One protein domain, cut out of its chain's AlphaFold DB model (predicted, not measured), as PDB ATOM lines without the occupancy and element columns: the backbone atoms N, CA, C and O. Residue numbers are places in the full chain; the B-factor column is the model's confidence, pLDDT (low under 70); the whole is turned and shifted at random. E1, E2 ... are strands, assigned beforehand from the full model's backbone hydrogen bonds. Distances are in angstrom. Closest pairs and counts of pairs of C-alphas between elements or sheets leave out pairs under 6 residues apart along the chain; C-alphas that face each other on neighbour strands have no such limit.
ATOM      1  N   TYR A   7     -10.575  -8.129  47.197       77.50
ATOM      2  CA  TYR A   7     -10.429  -6.746  46.739       77.50
ATOM      3  C   TYR A   7      -8.998  -6.476  46.285       77.50
ATOM      4  O   TYR A   7      -8.038  -6.964  46.886       77.50
ATOM      5  N   LEU A   8      -8.846  -5.636  45.261       80.00
ATOM      6  CA  LEU A   8      -7.549  -5.090  44.866       80.00
ATOM      7  C   LEU A   8      -7.392  -3.689  45.458       80.00
ATOM      8  O   LEU A   8      -8.213  -2.802  45.224       80.00
ATOM      9  N   SER A   9      -6.325  -3.483  46.221       81.75
ATOM     10  CA  SER A   9      -5.972  -2.209  46.839       81.75
ATOM     11  C   SER A   9      -4.731  -1.620  46.183       81.75
ATOM     12  O   SER A   9      -3.656  -2.214  46.199       81.75
ATOM     13  N   PHE A  10      -4.863  -0.392  45.703       83.62
ATOM     14  CA  PHE A  10      -3.810   0.381  45.066       83.62
ATOM     15  C   PHE A  10      -3.521   1.627  45.881       83.62
ATOM     16  O   PHE A  10      -4.426   2.383  46.240       83.62
ATOM     17  N   TRP A  11      -2.245   1.897  46.110       83.31
ATOM     18  CA  TRP A  11      -1.818   3.213  46.553       83.31
ATOM     19  C   TRP A  11      -1.405   4.045  45.349       83.31
ATOM     20  O   TRP A  11      -0.490   3.686  44.602       83.31
ATOM     21  N   ILE A  12      -2.106   5.160  45.163       84.62
ATOM     22  CA  ILE A  12      -1.975   6.019  43.992       84.62
ATOM     23  C   ILE A  12      -1.546   7.404  44.452       84.62
ATOM     24  O   ILE A  12      -2.149   7.989  45.353       84.62
ATOM     25  N   ASN A  13      -0.511   7.944  43.816       85.56
ATOM     26  CA  ASN A  13      -0.162   9.349  43.934       85.56
ATOM     27  C   ASN A  13      -0.774  10.114  42.758       85.56
ATOM     28  O   ASN A  13      -0.394   9.888  41.608       85.56
ATOM     29  N   LEU A  14      -1.726  10.993  43.053       83.56
ATOM     30  CA  LEU A  14      -2.421  11.834  42.086       83.56
ATOM     31  C   LEU A  14      -1.777  13.214  42.071       83.56
ATOM     32  O   LEU A  14      -1.625  13.818  43.125       83.56
ATOM     33  N   THR A  15      -1.442  13.716  40.889       82.06
ATOM     34  CA  THR A  15      -1.045  15.107  40.651       82.06
ATOM     35  C   THR A  15      -2.018  15.761  39.672       82.06
ATOM     36  O   THR A  15      -2.808  15.071  39.028       82.06
ATOM     37  N   LYS A  16      -1.891  17.078  39.461       74.38
ATOM     38  CA  LYS A  16      -2.651  17.839  38.450       74.38
ATOM     39  C   LYS A  16      -2.776  17.154  37.088       74.38
ATOM     40  O   LYS A  16      -3.753  17.336  36.372       74.38
ATOM     41  N   ASN A  17      -1.720  16.463  36.661       78.81
ATOM     42  CA  ASN A  17      -1.567  16.029  35.275       78.81
ATOM     43  C   ASN A  17      -1.181  14.563  35.112       78.81
ATOM     44  O   ASN A  17      -1.053  14.114  33.974       78.81
ATOM     45  N   SER A  18      -0.975  13.840  36.206       83.25
ATOM     46  CA  SER A  18      -0.566  12.443  36.177       83.25
ATOM     47  C   SER A  18      -1.065  11.721  37.414       83.25
ATOM     48  O   SER A  18      -1.236  12.327  38.471       83.25
ATOM     49  N   ALA A  19      -1.239  10.412  37.293       86.88
ATOM     50  CA  ALA A  19      -1.347   9.537  38.444       86.88
ATOM     51  C   ALA A  19      -0.315   8.418  38.319       86.88
ATOM     52  O   ALA A  19      -0.029   7.971  37.212       86.88
ATOM     53  N   ASN A  20       0.237   7.973  39.444       86.00
ATOM     54  CA  ASN A  20       1.161   6.844  39.486       86.00
ATOM     55  C   ASN A  20       0.742   5.874  40.587       86.00
ATOM     56  O   ASN A  20       0.526   6.294  41.727       86.00
ATOM     57  N   VAL A  21       0.674   4.590  40.251       85.50
ATOM     58  CA  VAL A  21       0.547   3.500  41.227       85.50
ATOM     59  C   VAL A  21       1.932   3.211  41.797       85.50
ATOM     60  O   VAL A  21       2.906   3.159  41.046       85.50
ATOM     61  N   TYR A  22       2.043   3.070  43.117       85.31
ATOM     62  CA  TYR A  22       3.326   2.773  43.771       85.31
ATOM     63  C   TYR A  22       3.278   1.595  44.747       85.31
ATOM     64  O   TYR A  22       4.323   1.186  45.250       85.31
ATOM     65  N   SER A  23       2.091   1.065  45.037       80.69
ATOM     66  CA  SER A  23       1.925  -0.158  45.816       80.69
ATOM     67  C   SER A  23       0.598  -0.827  45.472       80.69
ATOM     68  O   SER A  23      -0.389  -0.139  45.196       80.69
ATOM     69  N   GLU A  24       0.602  -2.155  45.514       84.50
ATOM     70  CA  GLU A  24      -0.493  -3.050  45.148       84.50
ATOM     71  C   GLU A  24      -0.620  -4.136  46.215       84.50
ATOM     72  O   GLU A  24       0.379  -4.707  46.655       84.50
ATOM     73  N   GLU A  25      -1.845  -4.411  46.642       79.94
ATOM     74  CA  GLU A  25      -2.152  -5.398  47.674       79.94
ATOM     75  C   GLU A  25      -3.487  -6.077  47.357       79.94
ATOM     76  O   GLU A  25      -4.450  -5.406  46.982       79.94
ATOM     77  N   ILE A  26      -3.554  -7.398  47.523       75.38
ATOM     78  CA  ILE A  26      -4.811  -8.154  47.498       75.38
ATOM     79  C   ILE A  26      -5.286  -8.284  48.945       75.38
ATOM     80  O   ILE A  26      -4.504  -8.676  49.811       75.38
ATOM     81  N   ILE A  27      -6.539  -7.919  49.211       76.56
ATOM     82  CA  ILE A  27      -7.122  -7.941  50.556       76.56
ATOM     83  C   ILE A  27      -8.316  -8.886  50.559       76.56
ATOM     84  O   ILE A  27      -9.260  -8.697  49.792       76.56
ATOM     85  N   ASP A  28      -8.295  -9.845  51.482       68.38
ATOM     86  CA  ASP A  28      -9.398 -10.774  51.699       68.38
ATOM     87  C   ASP A  28     -10.347 -10.256  52.792       68.38
ATOM     88  O   ASP A  28      -9.919  -9.797  53.854       68.38
ATOM     89  N   ASN A  29     -11.654 -10.388  52.548       57.12
ATOM     90  CA  ASN A  29     -12.699 -10.447  53.575       57.12
ATOM     91  C   ASN A  29     -12.826  -9.274  54.562       57.12
ATOM     92  O   ASN A  29     -13.277  -9.460  55.694       57.12
ATOM     93  N   ASN A  30     -12.545  -8.040  54.137       53.12
ATOM     94  CA  ASN A  30     -12.967  -6.875  54.912       53.12
ATOM     95  C   ASN A  30     -13.518  -5.778  53.993       53.12
ATOM     96  O   ASN A  30     -12.736  -5.170  53.259       53.12
ATOM     97  N   PRO A  31     -14.836  -5.496  54.019       46.47
ATOM     98  CA  PRO A  31     -15.378  -4.358  53.298       46.47
ATOM     99  C   PRO A  31     -14.809  -3.097  53.946       46.47
ATOM    100  O   PRO A  31     -15.241  -2.663  55.015       46.47
ATOM    101  N   LEU A  32     -13.785  -2.521  53.323       51.62
ATOM    102  CA  LEU A  32     -13.285  -1.218  53.720       51.62
ATOM    103  C   LEU A  32     -14.379  -0.213  53.361       51.62
ATOM    104  O   LEU A  32     -14.651   0.030  52.187       51.62
ATOM    105  N   SER A  33     -15.053   0.327  54.378       43.75
ATOM    106  CA  SER A  33     -16.040   1.380  54.178       43.75
ATOM    107  C   SER A  33     -15.349   2.576  53.534       43.75
ATOM    108  O   SER A  33     -14.429   3.160  54.111       43.75
ATOM    109  N   GLU A  42     -14.530  19.164  42.452       67.69
ATOM    110  CA  GLU A  42     -13.897  18.481  41.326       67.69
ATOM    111  C   GLU A  42     -13.512  17.043  41.719       67.69
ATOM    112  O   GLU A  42     -12.909  16.817  42.772       67.69
ATOM    113  N   GLN A  43     -13.858  16.065  40.878       80.69
ATOM    114  CA  GLN A  43     -13.613  14.643  41.135       80.69
ATOM    115  C   GLN A  43     -12.753  14.037  40.027       80.69
ATOM    116  O   GLN A  43     -12.946  14.330  38.843       80.69
ATOM    117  N   TYR A  44     -11.828  13.158  40.402       86.56
ATOM    118  CA  TYR A  44     -11.268  12.191  39.467       86.56
ATOM    119  C   TYR A  44     -12.284  11.071  39.255       86.56
ATOM    120  O   TYR A  44     -12.840  10.543  40.219       86.56
ATOM    121  N   LYS A  45     -12.507  10.679  38.002       90.25
ATOM    122  CA  LYS A  45     -13.371   9.547  37.661       90.25
ATOM    123  C   LYS A  45     -12.511   8.322  37.396       90.25
ATOM    124  O   LYS A  45     -11.711   8.333  36.462       90.25
ATOM    125  N   VAL A  46     -12.701   7.271  38.180       89.38
ATOM    126  CA  VAL A  46     -12.064   5.971  37.973       89.38
ATOM    127  C   VAL A  46     -13.063   5.042  37.299       89.38
ATOM    128  O   VAL A  46     -14.212   4.948  37.726       89.38
ATOM    129  N   ILE A  47     -12.648   4.371  36.230       91.69
ATOM    130  CA  ILE A  47     -13.479   3.391  35.523       91.69
ATOM    131  C   ILE A  47     -12.689   2.097  35.410       91.69
ATOM    132  O   ILE A  47     -11.569   2.110  34.907       91.69
ATOM    133  N   VAL A  48     -13.278   0.999  35.868       91.06
ATOM    134  CA  VAL A  48     -12.717  -0.348  35.738       91.06
ATOM    135  C   VAL A  48     -13.365  -1.014  34.533       91.06
ATOM    136  O   VAL A  48     -14.595  -1.022  34.416       91.06
ATOM    137  N   TYR A  49     -12.545  -1.560  33.642       91.69
ATOM    138  CA  TYR A  49     -12.992  -2.254  32.445       91.69
ATOM    139  C   TYR A  49     -12.684  -3.743  32.510       91.69
ATOM    140  O   TYR A  49     -11.644  -4.173  33.016       91.69
ATOM    141  N   SER A  50     -13.587  -4.518  31.922       89.31
ATOM    142  CA  SER A  50     -13.365  -5.927  31.632       89.31
ATOM    143  C   SER A  50     -12.496  -6.109  30.386       89.31
ATOM    144  O   SER A  50     -12.252  -5.176  29.608       89.31
ATOM    145  N   ALA A  51     -12.104  -7.351  30.119       84.31
ATOM    146  CA  ALA A  51     -11.423  -7.729  28.889       84.31
ATOM    147  C   ALA A  51     -12.214  -7.389  27.604       84.31
ATOM    148  O   ALA A  51     -11.585  -7.175  26.563       84.31
ATOM    149  N   ASN A  52     -13.557  -7.254  27.645       85.19
ATOM    150  CA  ASN A  52     -14.371  -6.870  26.466       85.19
ATOM    151  C   ASN A  52     -14.570  -5.355  26.356       85.19
ATOM    152  O   ASN A  52     -15.262  -4.885  25.453       85.19
ATOM    153  N   ASN A  53     -13.913  -4.588  27.228       88.25
ATOM    154  CA  ASN A  53     -14.077  -3.148  27.386       88.25
ATOM    155  C   ASN A  53     -15.480  -2.732  27.877       88.25
ATOM    156  O   ASN A  53     -15.860  -1.571  27.710       88.25
ATOM    157  N   SER A  54     -16.252  -3.633  28.496       91.62
ATOM    158  CA  SER A  54     -17.426  -3.241  29.278       91.62
ATOM    159  C   SER A  54     -16.987  -2.584  30.579       91.62
ATOM    160  O   SER A  54     -15.956  -2.927  31.156       91.62
ATOM    161  N   VAL A  55     -17.787  -1.635  31.057       92.19
ATOM    162  CA  VAL A  55     -17.577  -1.027  32.373       92.19
ATOM    163  C   VAL A  55     -18.021  -2.022  33.442       92.19
ATOM    164  O   VAL A  55     -19.182  -2.426  33.449       92.19
ATOM    165  N   LEU A  56     -17.103  -2.393  34.333       86.75
ATOM    166  CA  LEU A  56     -17.372  -3.236  35.501       86.75
ATOM    167  C   LEU A  56     -17.735  -2.384  36.717       86.75
ATOM    168  O   LEU A  56     -18.692  -2.671  37.428       86.75
ATOM    169  N   GLN A  57     -16.996  -1.292  36.920       88.75
ATOM    170  CA  GLN A  57     -17.177  -0.400  38.058       88.75
ATOM    171  C   GLN A  57     -16.847   1.042  37.670       88.75
ATOM    172  O   GLN A  57     -16.006   1.307  36.809       88.75
ATOM    173  N   THR A  58     -17.522   2.000  38.302       88.56
ATOM    174  CA  THR A  58     -17.192   3.425  38.210       88.56
ATOM    175  C   THR A  58     -17.131   4.006  39.612       88.56
ATOM    176  O   THR A  58     -18.074   3.847  40.384       88.56
ATOM    177  N   LEU A  59     -16.036   4.697  39.922       86.00
ATOM    178  CA  LEU A  59     -15.795   5.339  41.209       86.00
ATOM    179  C   LEU A  59     -15.467   6.814  40.981       86.00
ATOM    180  O   LEU A  59     -14.852   7.179  39.977       86.00
ATOM    181  N   ASN A  60     -15.839   7.657  41.937       85.94
ATOM    182  CA  ASN A  60     -15.467   9.064  41.941       85.94
ATOM    183  C   ASN A  60     -14.579   9.339  43.153       85.94
ATOM    184  O   ASN A  60     -14.945   9.015  44.280       85.94
ATOM    185  N   LEU A  61     -13.412   9.933  42.919       79.69
ATOM    186  CA  LEU A  61     -12.476  10.327  43.964       79.69
ATOM    187  C   LEU A  61     -12.465  11.846  44.079       79.69
ATOM    188  O   LEU A  61     -12.161  12.544  43.114       79.69
ATOM    189  N   THR A  62     -12.734  12.367  45.268       76.88
ATOM    190  CA  THR A  62     -12.674  13.807  45.531       76.88
ATOM    191  C   THR A  62     -11.241  14.317  45.397       76.88
ATOM    192  O   THR A  62     -10.318  13.768  46.019       76.88
ATOM    193  N   LYS A  63     -11.041  15.379  44.602       74.44
ATOM    194  CA  LYS A  63      -9.761  16.089  44.569       74.44
ATOM    195  C   LYS A  63      -9.533  16.751  45.923       74.44
ATOM    196  O   LYS A  63     -10.373  17.494  46.419       74.44
ATOM    197  N   SER A  64      -8.375  16.494  46.509       66.81
ATOM    198  CA  SER A  64      -7.901  17.194  47.699       66.81
ATOM    199  C   SER A  64      -6.598  17.910  47.365       66.81
ATOM    200  O   SER A  64      -5.875  17.487  46.466       66.81
ATOM    201  N   PHE A  65      -6.309  18.990  48.083       60.53
ATOM    202  CA  PHE A  65      -5.110  19.802  47.891       60.53
ATOM    203  C   PHE A  65      -4.386  19.935  49.227       60.53
ATOM    204  O   PHE A  65      -5.038  20.070  50.264       60.53
ATOM    205  N   ILE A  66      -3.053  19.899  49.208       58.53
ATOM    206  CA  ILE A  66      -2.236  20.196  50.386       58.53
ATOM    207  C   ILE A  66      -1.693  21.610  50.216       58.53
ATOM    208  O   ILE A  66      -1.079  21.936  49.203       58.53
ATOM    209  N   ILE A  67      -1.936  22.461  51.209       53.53
ATOM    210  CA  ILE A  67      -1.402  23.821  51.240       53.53
ATOM    211  C   ILE A  67      -0.161  23.802  52.129       53.53
ATOM    212  O   ILE A  67      -0.267  23.558  53.332       53.53
ATOM    213  N   TYR A  68       1.007  24.057  51.543       55.25
ATOM    214  CA  TYR A  68       2.238  24.272  52.291       55.25
ATOM    215  C   TYR A  68       2.414  25.767  52.547       55.25
ATOM    216  O   TYR A  68       2.275  26.596  51.647       55.25
ATOM    217  N   ASN A  69       2.719  26.110  53.797       45.78
ATOM    218  CA  ASN A  69       3.125  27.458  54.164       45.78
ATOM    219  C   ASN A  69       4.650  27.461  54.295       45.78
ATOM    220  O   ASN A  69       5.178  27.091  55.345       45.78
ATOM    221  N   ASP A  70       5.338  27.786  53.204       50.72
ATOM    222  CA  ASP A  70       6.796  27.882  53.163       50.72
ATOM    223  C   ASP A  70       7.210  29.345  53.445       50.72
ATOM    224  O   ASP A  70       6.460  30.267  53.109       50.72
ATOM    225  N   PRO A  71       8.386  29.634  54.037       56.50
ATOM    226  CA  PRO A  71       8.804  31.004  54.355       56.50
ATOM    227  C   PRO A  71       8.926  31.942  53.136       56.50
ATOM    228  O   PRO A  71       9.142  33.140  53.318       56.50
ATOM    229  N   GLY A  72       8.812  31.417  51.909       69.75
ATOM    230  CA  GLY A  72       8.796  32.165  50.648       69.75
ATOM    231  C   GLY A  72       7.410  32.373  50.016       69.75
ATOM    232  O   GLY A  72       7.323  33.070  49.007       69.75
ATOM    233  N   GLY A  73       6.336  31.805  50.579       61.66
ATOM    234  CA  GLY A  73       4.978  31.922  50.044       61.66
ATOM    235  C   GLY A  73       4.097  30.697  50.305       61.66
ATOM    236  O   GLY A  73       4.550  29.659  50.782       61.66
ATOM    237  N   ILE A  74       2.810  30.832  49.976       53.06
ATOM    238  CA  ILE A  74       1.862  29.715  49.996       53.06
ATOM    239  C   ILE A  74       2.050  28.915  48.704       53.06
ATOM    240  O   ILE A  74       1.695  29.398  47.627       53.06
ATOM    241  N   GLU A  75       2.570  27.694  48.810       54.53
ATOM    242  CA  GLU A  75       2.598  26.739  47.702       54.53
ATOM    243  C   GLU A  75       1.447  25.742  47.857       54.53
ATOM    244  O   GLU A  75       1.313  25.051  48.870       54.53
ATOM    245  N   ILE A  76       0.588  25.662  46.842       55.50
ATOM    246  CA  ILE A  76      -0.474  24.657  46.780       55.50
ATOM    247  C   ILE A  76       0.104  23.443  46.061       55.50
ATOM    248  O   ILE A  76       0.287  23.458  44.843       55.50
ATOM    249  N   ALA A  77       0.392  22.383  46.810       59.44
ATOM    250  CA  ALA A  77       0.760  21.113  46.220       59.44
ATOM    251  C   ALA A  77      -0.497  20.326  45.862       59.44
ATOM    252  O   ALA A  77      -1.261  19.866  46.714       59.44
ATOM    253  N   GLU A  78      -0.678  20.129  44.562       64.69
ATOM    254  CA  GLU A  78      -1.758  19.315  44.005       64.69
ATOM    255  C   GLU A  78      -1.406  17.811  44.005       64.69
ATOM    256  O   GLU A  78      -1.954  17.064  43.202       64.69
ATOM    257  N   SER A  79      -0.459  17.363  44.849       69.19
ATOM    258  CA  SER A  79      -0.092  15.947  44.981       69.19
ATOM    259  C   SER A  79      -0.805  15.334  46.177       69.19
ATOM    260  O   SER A  79      -0.586  15.766  47.309       69.19
ATOM    261  N   VAL A  80      -1.620  14.306  45.951       75.38
ATOM    262  CA  VAL A  80      -2.288  13.577  47.032       75.38
ATOM    263  C   VAL A  80      -2.129  12.080  46.863       75.38
ATOM    264  O   VAL A  80      -2.378  11.522  45.798       75.38
ATOM    265  N   GLN A  81      -1.777  11.429  47.968       78.81
ATOM    266  CA  GLN A  81      -1.810   9.982  48.085       78.81
ATOM    267  C   GLN A  81      -3.224   9.529  48.452       78.81
ATOM    268  O   GLN A  81      -3.806   9.994  49.435       78.81
ATOM    269  N   LYS A  82      -3.782   8.624  47.653       80.44
ATOM    270  CA  LYS A  82      -5.081   7.997  47.897       80.44
ATOM    271  C   LYS A  82      -4.921   6.485  47.844       80.44
ATOM    272  O   LYS A  82      -4.186   5.960  47.007       80.44
ATOM    273  N   ARG A  83      -5.652   5.796  48.716       81.00
ATOM    274  CA  ARG A  83      -5.897   4.363  48.579       81.00
ATOM    275  C   ARG A  83      -7.130   4.188  47.699       81.00
ATOM    276  O   ARG A  83      -8.195   4.696  48.041       81.00
ATOM    277  N   LEU A  84      -6.969   3.517  46.569       81.19
ATOM    278  CA  LEU A  84      -8.059   3.049  45.728       81.19
ATOM    279  C   LEU A  84      -8.280   1.580  46.059       81.19
ATOM    280  O   LEU A  84      -7.337   0.801  46.016       81.19
ATOM    281  N   VAL A  85      -9.508   1.208  46.384       79.88
ATOM    282  CA  VAL A  85      -9.891  -0.195  46.522       79.88
ATOM    283  C   VAL A  85     -10.951  -0.453  45.460       79.88
ATOM    284  O   VAL A  85     -11.826   0.387  45.245       79.88
ATOM    285  N   ILE A  86     -10.794  -1.544  44.725       80.19
ATOM    286  CA  ILE A  86     -11.737  -1.993  43.703       80.19
ATOM    287  C   ILE A  86     -12.092  -3.442  43.989       80.19
ATOM    288  O   ILE A  86     -11.282  -4.193  44.546       80.19
ATOM    289  N   ASP A  87     -13.294  -3.828  43.593       77.75
ATOM    290  CA  ASP A  87     -13.706  -5.221  43.696       77.75
ATOM    291  C   ASP A  87     -12.821  -6.059  42.765       77.75
ATOM    292  O   ASP A  87     -12.425  -5.614  41.679       77.75
ATOM    293  N   TYR A  88     -12.461  -7.263  43.200       75.25
ATOM    294  CA  TYR A  88     -11.767  -8.197  42.330       75.25
ATOM    295  C   TYR A  88     -12.750  -8.751  41.294       75.25
ATOM    296  O   TYR A  88     -13.794  -9.294  41.652       75.25
ATOM    297  N   PHE A  89     -12.413  -8.632  40.007       77.81
ATOM    298  CA  PHE A  89     -13.225  -9.174  38.919       77.81
ATOM    299  C   PHE A  89     -12.447 -10.253  38.159       77.81
ATOM    300  O   PHE A  89     -11.329  -9.977  37.715       77.81
ATOM    301  N   PRO A  90     -13.047 -11.434  37.921       74.19
ATOM    302  CA  PRO A  90     -12.389 -12.530  37.211       74.19
ATOM    303  C   PRO A  90     -11.960 -12.187  35.783       74.19
ATOM    304  O   PRO A  90     -11.024 -12.801  35.292       74.19
ATOM    305  N   GLU A  91     -12.635 -11.222  35.141       79.50
ATOM    306  CA  GLU A  91     -12.406 -10.775  33.757       79.50
ATOM    307  C   GLU A  91     -11.818  -9.348  33.649       79.50
ATOM    308  O   GLU A  91     -12.053  -8.640  32.660       79.50
ATOM    309  N   VAL A  92     -11.108  -8.871  34.680       84.56
ATOM    310  CA  VAL A  92     -10.569  -7.502  34.722       84.56
ATOM    311  C   VAL A  92      -9.450  -7.284  33.700       84.56
ATOM    312  O   VAL A  92      -8.561  -8.113  33.514       84.56
ATOM    313  N   LYS A  93      -9.463  -6.123  33.040       87.88
ATOM    314  CA  LYS A  93      -8.421  -5.732  32.084       87.88
ATOM    315  C   LYS A  93      -7.591  -4.571  32.577       87.88
ATOM    316  O   LYS A  93      -6.373  -4.655  32.594       87.88
ATOM    317  N   ASN A  94      -8.233  -3.468  32.918       92.25
ATOM    318  CA  ASN A  94      -7.554  -2.254  33.328       92.25
ATOM    319  C   ASN A  94      -8.497  -1.376  34.138       92.25
ATOM    320  O   ASN A  94      -9.720  -1.464  34.014       92.25
ATOM    321  N   PHE A  95      -7.918  -0.484  34.930       93.19
ATOM    322  CA  PHE A  95      -8.641   0.685  35.400       93.19
ATOM    323  C   PHE A  95      -8.007   1.943  34.830       93.19
ATOM    324  O   PHE A  95      -6.798   2.030  34.621       93.19
ATOM    325  N   VAL A  96      -8.843   2.941  34.594       93.56
ATOM    326  CA  VAL A  96      -8.412   4.237  34.089       93.56
ATOM    327  C   VAL A  96      -8.848   5.334  35.037       93.56
ATOM    328  O   VAL A  96      -9.925   5.256  35.627       93.56
ATOM    329  N   ILE A  97      -8.032   6.378  35.153       91.88
ATOM    330  CA  ILE A  97      -8.357   7.581  35.918       91.88
ATOM    331  C   ILE A  97      -8.452   8.762  34.960       91.88
ATOM    332  O   ILE A  97      -7.523   9.043  34.196       91.88
ATOM    333  N   TYR A  98      -9.570   9.475  35.043       91.19
ATOM    334  CA  TYR A  98      -9.820  10.715  34.325       91.19
ATOM    335  C   TYR A  98      -9.850  11.910  35.271       91.19
ATOM    336  O   TYR A  98     -10.483  11.857  36.325       91.19
ATOM    337  N   ASP A  99      -9.250  13.015  34.839       88.75
ATOM    338  CA  ASP A  99      -9.553  14.354  35.341       88.75
ATOM    339  C   ASP A  99     -10.464  15.066  34.327       88.75
ATOM    340  O   ASP A  99     -10.035  15.464  33.236       88.75
ATOM    341  N   GLY A 100     -11.760  15.140  34.636       87.81
ATOM    342  CA  GLY A 100     -12.777  15.609  33.697       87.81
ATOM    343  C   GLY A 100     -12.829  14.741  32.435       87.81
ATOM    344  O   GLY A 100     -13.338  13.624  32.458       87.81
ATOM    345  N   ARG A 101     -12.320  15.261  31.310       89.62
ATOM    346  CA  ARG A 101     -12.239  14.539  30.019       89.62
ATOM    347  C   ARG A 101     -10.840  14.011  29.698       89.62
ATOM    348  O   ARG A 101     -10.660  13.353  28.676       89.62
ATOM    349  N   LYS A 102      -9.841  14.334  30.518       91.00
ATOM    350  CA  LYS A 102      -8.443  13.987  30.269       91.00
ATOM    351  C   LYS A 102      -8.114  12.665  30.950       91.00
ATOM    352  O   LYS A 102      -8.247  12.559  32.163       91.00
ATOM    353  N   LEU A 103      -7.653  11.686  30.177       93.00
ATOM    354  CA  LEU A 103      -7.051  10.466  30.713       93.00
ATOM    355  C   LEU A 103      -5.707  10.821  31.366       93.00
ATOM    356  O   LEU A 103      -4.857  11.426  30.710       93.00
ATOM    357  N   ILE A 104      -5.526  10.473  32.642       92.44
ATOM    358  CA  ILE A 104      -4.278  10.727  33.387       92.44
ATOM    359  C   ILE A 104      -3.565   9.447  33.835       92.44
ATOM    360  O   ILE A 104      -2.381   9.509  34.163       92.44
ATOM    361  N   LEU A 105      -4.263   8.306  33.831       93.06
ATOM    362  CA  LEU A 105      -3.695   6.981  34.071       93.06
ATOM    363  C   LEU A 105      -4.533   5.910  33.378       93.06
ATOM    364  O   LEU A 105      -5.760   5.954  33.435       93.06
ATOM    365  N   ASP A 106      -3.846   4.951  32.772       94.69
ATOM    366  CA  ASP A 106      -4.383   3.687  32.278       94.69
ATOM    367  C   ASP A 106      -3.496   2.580  32.854       94.69
ATOM    368  O   ASP A 106      -2.302   2.526  32.547       94.69
ATOM    369  N   TYR A 107      -4.043   1.802  33.786       90.94
ATOM    370  CA  TYR A 107      -3.302   0.812  34.555       90.94
ATOM    371  C   TYR A 107      -3.782  -0.595  34.215       90.94
ATOM    372  O   TYR A 107      -4.944  -0.935  34.445       90.94
ATOM    373  N   ASP A 108      -2.873  -1.402  33.670       90.00
ATOM    374  CA  ASP A 108      -3.138  -2.773  33.252       90.00
ATOM    375  C   ASP A 108      -3.303  -3.689  34.470       90.00
ATOM    376  O   ASP A 108      -2.386  -3.872  35.268       90.00
ATOM    377  N   LEU A 109      -4.493  -4.266  34.595       87.19
ATOM    378  CA  LEU A 109      -4.854  -5.250  35.609       87.19
ATOM    379  C   LEU A 109      -4.939  -6.666  35.040       87.19
ATOM    380  O   LEU A 109      -5.278  -7.585  35.777       87.19
ATOM    381  N   SER A 110      -4.623  -6.876  33.761       82.94
ATOM    382  CA  SER A 110      -4.754  -8.188  33.118       82.94
ATOM    383  C   SER A 110      -3.876  -9.271  33.752       82.94
ATOM    384  O   SER A 110      -4.154 -10.457  33.603       82.94
ATOM    385  N   ILE A 111      -2.845  -8.884  34.509       77.75
ATOM    386  CA  ILE A 111      -2.034  -9.805  35.317       77.75
ATOM    387  C   ILE A 111      -2.821 -10.453  36.463       77.75
ATOM    388  O   ILE A 111      -2.441 -11.520  36.933       77.75
ATOM    389  N   TYR A 112      -3.899  -9.803  36.904       75.56
ATOM    390  CA  TYR A 112      -4.821 -10.285  37.927       75.56
ATOM    391  C   TYR A 112      -6.021 -10.999  37.318       75.56
ATOM    392  O   TYR A 112      -6.890 -11.442  38.057       75.56
ATOM    393  N   ASN A 113      -6.095 -11.088  35.993       75.06
ATOM    394  CA  ASN A 113      -7.194 -11.720  35.301       75.06
ATOM    395  C   ASN A 113      -7.119 -13.236  35.486       75.06
ATOM    396  O   ASN A 113      -6.135 -13.842  35.060       75.06
ATOM    397  N   GLN A 114      -8.148 -13.825  36.089       69.75
ATOM    398  CA  GLN A 114      -8.251 -15.280  36.230       69.75
ATOM    399  C   GLN A 114      -9.047 -15.930  35.086       69.75
ATOM    400  O   GLN A 114      -9.120 -17.149  34.950       69.75
ATOM    401  N   CYS A 115      -9.712 -15.115  34.259       67.44
ATOM    402  CA  CYS A 115     -10.591 -15.598  33.206       67.44
ATOM    403  C   CYS A 115     -10.552 -14.677  31.997       67.44
ATOM    404  O   CYS A 115     -10.677 -13.459  32.094       67.44
ATOM    405  N   ASN A 116     -10.416 -15.238  30.802       64.69
ATOM    406  CA  ASN A 116     -10.536 -14.444  29.588       64.69
ATOM    407  C   ASN A 116     -12.003 -14.077  29.283       64.69
ATOM    408  O   ASN A 116     -12.939 -14.450  29.985       64.69
ATOM    409  N   LEU A 117     -12.188 -13.376  28.166       60.44
ATOM    410  CA  LEU A 117     -13.468 -12.926  27.615       60.44
ATOM    411  C   LEU A 117     -14.585 -13.966  27.520       60.44
ATOM    412  O   LEU A 117     -15.760 -13.614  27.585       60.44
ATOM    413  N   ASP A 118     -14.219 -15.228  27.329       64.12
ATOM    414  CA  ASP A 118     -15.155 -16.337  27.174       64.12
ATOM    415  C   ASP A 118     -15.390 -17.067  28.508       64.12
ATOM    416  O   ASP A 118     -15.969 -18.158  28.533       64.12
ATOM    417  N   LYS A 119     -14.935 -16.468  29.619       68.75
ATOM    418  CA  LYS A 119     -14.848 -17.077  30.949       68.75
ATOM    419  C   LYS A 119     -14.027 -18.359  30.931       68.75
ATOM    420  O   LYS A 119     -14.419 -19.356  31.529       68.75
ATOM    421  N   ILE A 120     -12.930 -18.371  30.182       67.44
ATOM    422  CA  ILE A 120     -12.018 -19.514  30.095       67.44
ATOM    423  C   ILE A 120     -10.704 -19.125  30.769       67.44
ATOM    424  O   ILE A 120     -10.152 -18.066  30.471       67.44
ATOM    425  N   CYS A 121     -10.208 -19.984  31.652       69.75
ATOM    426  CA  CYS A 121      -8.905 -19.805  32.299       69.75
ATOM    427  C   CYS A 121      -7.767 -20.128  31.314       69.75
ATOM    428  O   CYS A 121      -7.939 -20.956  30.416       69.75
ATOM    429  N   ASP A 122      -6.610 -19.477  31.441       67.19
ATOM    430  CA  ASP A 122      -5.397 -19.784  30.675       67.19
ATOM    431  C   ASP A 122      -4.775 -21.091  31.202       67.19
ATOM    432  O   ASP A 122      -4.112 -21.086  32.244       67.19
ATOM    433  N   PRO A 123      -4.909 -22.224  30.482       60.38
ATOM    434  CA  PRO A 123      -4.470 -23.525  30.984       60.38
ATOM    435  C   PRO A 123      -2.941 -23.637  31.105       60.38
ATOM    436  O   PRO A 123      -2.432 -24.603  31.669       60.38
ATOM    437  N   LEU A 124      -2.181 -22.683  30.548       60.81
ATOM    438  CA  LEU A 124      -0.720 -22.651  30.650       60.81
ATOM    439  C   LEU A 124      -0.218 -21.874  31.871       60.81
ATOM    440  O   LEU A 124       0.967 -21.974  32.196       60.81
ATOM    441  N   LYS A 125      -1.076 -21.078  32.516       61.91
ATOM    442  CA  LYS A 125      -0.696 -20.200  33.633       61.91
ATOM    443  C   LYS A 125      -1.508 -20.440  34.894       61.91
ATOM    444  O   LYS A 125      -1.011 -20.146  35.978       61.91
ATOM    445  N   GLU A 126      -2.712 -20.972  34.752       61.72
ATOM    446  CA  GLU A 126      -3.684 -21.101  35.827       61.72
ATOM    447  C   GLU A 126      -3.916 -22.576  36.146       61.72
ATOM    448  O   GLU A 126      -3.986 -23.423  35.254       61.72
ATOM    449  N   THR A 127      -3.995 -22.901  37.435       64.69
ATOM    450  CA  THR A 127      -4.323 -24.252  37.893       64.69
ATOM    451  C   THR A 127      -5.814 -24.360  38.185       64.69
ATOM    452  O   THR A 127      -6.542 -23.368  38.222       64.69
ATOM    453  N   LYS A 128      -6.288 -25.585  38.434       60.84
ATOM    454  CA  LYS A 128      -7.679 -25.827  38.836       60.84
ATOM    455  C   LYS A 128      -8.054 -25.055  40.111       60.84
ATOM    456  O   LYS A 128      -9.219 -24.743  40.309       60.84
ATOM    457  N   GLU A 129      -7.076 -24.764  40.962       56.53
ATOM    458  CA  GLU A 129      -7.234 -24.036  42.222       56.53
ATOM    459  C   GLU A 129      -7.211 -22.509  42.056       56.53
ATOM    460  O   GLU A 129      -7.720 -21.810  42.924       56.53
ATOM    461  N   THR A 130      -6.631 -21.983  40.970       58.31
ATOM    462  CA  THR A 130      -6.582 -20.535  40.682       58.31
ATOM    463  C   THR A 130      -7.587 -20.102  39.618       58.31
ATOM    464  O   THR A 130      -7.593 -18.938  39.246       58.31
ATOM    465  N   CYS A 131      -8.396 -21.039  39.120       68.00
ATOM    466  CA  CYS A 131      -9.476 -20.823  38.166       68.00
ATOM    467  C   CYS A 131     -10.808 -20.835  38.941       68.00
ATOM    468  O   CYS A 131     -11.227 -21.908  39.390       68.00
ATOM    469  N   PRO A 132     -11.449 -19.674  39.151       67.56
ATOM    470  CA  PRO A 132     -12.735 -19.563  39.835       67.56
ATOM    471  C   PRO A 132     -13.818 -20.476  39.248       67.56
ATOM    472  O   PRO A 132     -13.804 -20.775  38.054       67.56
ATOM    473  N   GLU A 133     -14.790 -20.902  40.064       65.75
ATOM    474  CA  GLU A 133     -15.870 -21.807  39.621       65.75
ATOM    475  C   GLU A 133     -16.741 -21.222  38.496       65.75
ATOM    476  O   GLU A 133     -17.314 -21.965  37.693       65.75
ATOM    477  N   ASP A 134     -16.849 -19.895  38.416       66.44
ATOM    478  CA  ASP A 134     -17.557 -19.182  37.354       66.44
ATOM    479  C   ASP A 134     -16.785 -19.151  36.024       66.44
ATOM    480  O   ASP A 134     -17.340 -18.742  34.992       66.44
ATOM    481  N   CYS A 135     -15.555 -19.667  36.023       70.19
ATOM    482  CA  CYS A 135     -14.701 -19.810  34.862       70.19
ATOM    483  C   CYS A 135     -14.517 -21.277  34.480       70.19
ATOM    484  O   CYS A 135     -14.397 -22.188  35.296       70.19
ATOM    485  N   LYS A 136     -14.573 -21.539  33.178       67.81
ATOM    486  CA  LYS A 136     -14.538 -22.881  32.614       67.81
ATOM    487  C   LYS A 136     -13.079 -23.288  32.416       67.81
ATOM    488  O   LYS A 136     -12.409 -22.682  31.577       67.81
ATOM    489  N   PRO A 137     -12.595 -24.338  33.102       57.84
ATOM    490  CA  PRO A 137     -11.199 -24.738  33.015       57.84
ATOM    491  C   PRO A 137     -10.799 -25.272  31.633       57.84
ATOM    492  O   PRO A 137      -9.622 -25.209  31.330       57.84
ATOM    493  N   GLU A 138     -11.722 -25.751  30.772       59.34
ATOM    494  CA  GLU A 138     -11.380 -26.161  29.393       59.34
ATOM    495  C   GLU A 138     -12.592 -26.503  28.479       59.34
ATOM    496  O   GLU A 138     -13.304 -27.482  28.691       59.34
ATOM    497  N   GLU A 139     -12.738 -25.785  27.355       48.88
ATOM    498  CA  GLU A 139     -13.074 -26.375  26.032       48.88
ATOM    499  C   GLU A 139     -11.953 -26.118  24.993       48.88
ATOM    500  O   GLU A 139     -12.087 -26.421  23.803       48.88
ATOM    501  N   PHE A 140     -10.795 -25.607  25.434       46.53
ATOM    502  CA  PHE A 140      -9.668 -25.253  24.563       46.53
ATOM    503  C   PHE A 140      -9.069 -26.470  23.832       46.53
ATOM    504  O   PHE A 140      -8.617 -26.357  22.688       46.53
TER     505      PHE A 140
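Overview. This is residues 7 to 33 and 42 to 140 of the 204 residues of an uncharacterized protein of Candidatus Woesearchaeota archaeon (UniProt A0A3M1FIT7). A sandwich of two strongly twisted sheets, the four-stranded sheet E4 E3 E8 E9 face to face with the three-stranded sheet E2 E1 E7, has a hairpin arm, E5 and E6, at one end and a tail of loops at the other. The tip of the arm, residues 69 to 74, stands free; the tail belongs to residues 109 to 140, which hold no named element. The printed part has 126 residues, with nine named strands, E1 to E9 in order along the chain, and no named helix. The sheets' orders are E4 - E3 - E8 - E9, E2 - E1 - E7 and E5 - E6, all antiparallel, and the class is all strand. The whole is loose, with a radius of gyration of the C-alphas of 17.9 A, and spans 66 by 29 by 25 A, arm and tail making the length.

Along the chain. In the largest sheet, E4 is residues 55 to 62, 20.4 A from first to last C-alpha, E3 43 to 50, 22.7 A, E8 92 to 99, 21.9 A, and E9 102 to 108, ending at C-alpha 108 (-3.138, -2.773, 33.252). E2, residues 19 to 28, 25.6 A, bends by 65 degrees at residue 22. E1 is residues 7 to 14, 20.8 A, beginning at C-alpha 7 (-10.429, -6.746, 46.739), and E7 is 80 to 87, 22.2 A. The arm has E5, residues 66 to 70, and E6, residues 73 to 77.

Arrangement. E3 and E8 are inner strands, antiparallel at 161 degrees, with N 47 and O 96 2.9 A apart, within hydrogen-bond range. E4 is antiparallel to E3, with N 46 and O 59 at 2.8 A, and E9 to E8, with N 97 and O 105 at 2.9 A. The parts of the two sheets that face each other are 10.5 A centre to centre, with strands at 38 degrees. Between the sheets, the closest C-alphas of E2 and E9 are those of Ala 19 and Leu 105, 5.6 A apart. In the second sheet, E1 is the inner strand, with N 10 and O 84 of E7 at 2.8 A and N 9 and O 25 of E2 at 2.8 A. E5 and E6 form a hairpin, with N 68 and O 75 at 2.9 A; E6 runs on into E7 at 15 degrees.

Size, cuts and confidence. The C-alphas of Pro 71 and Glu 139, the two farthest apart, are 67.6 A from each other. Residues 34 to 41 are not printed, and C-alphas 33 and 42 are 21.5 A apart across the cut. The links printed whole are tight. The mean pLDDT of the printed part is 75.0, with 49 residues under 70, among them 64 to 79 and 114 to 134.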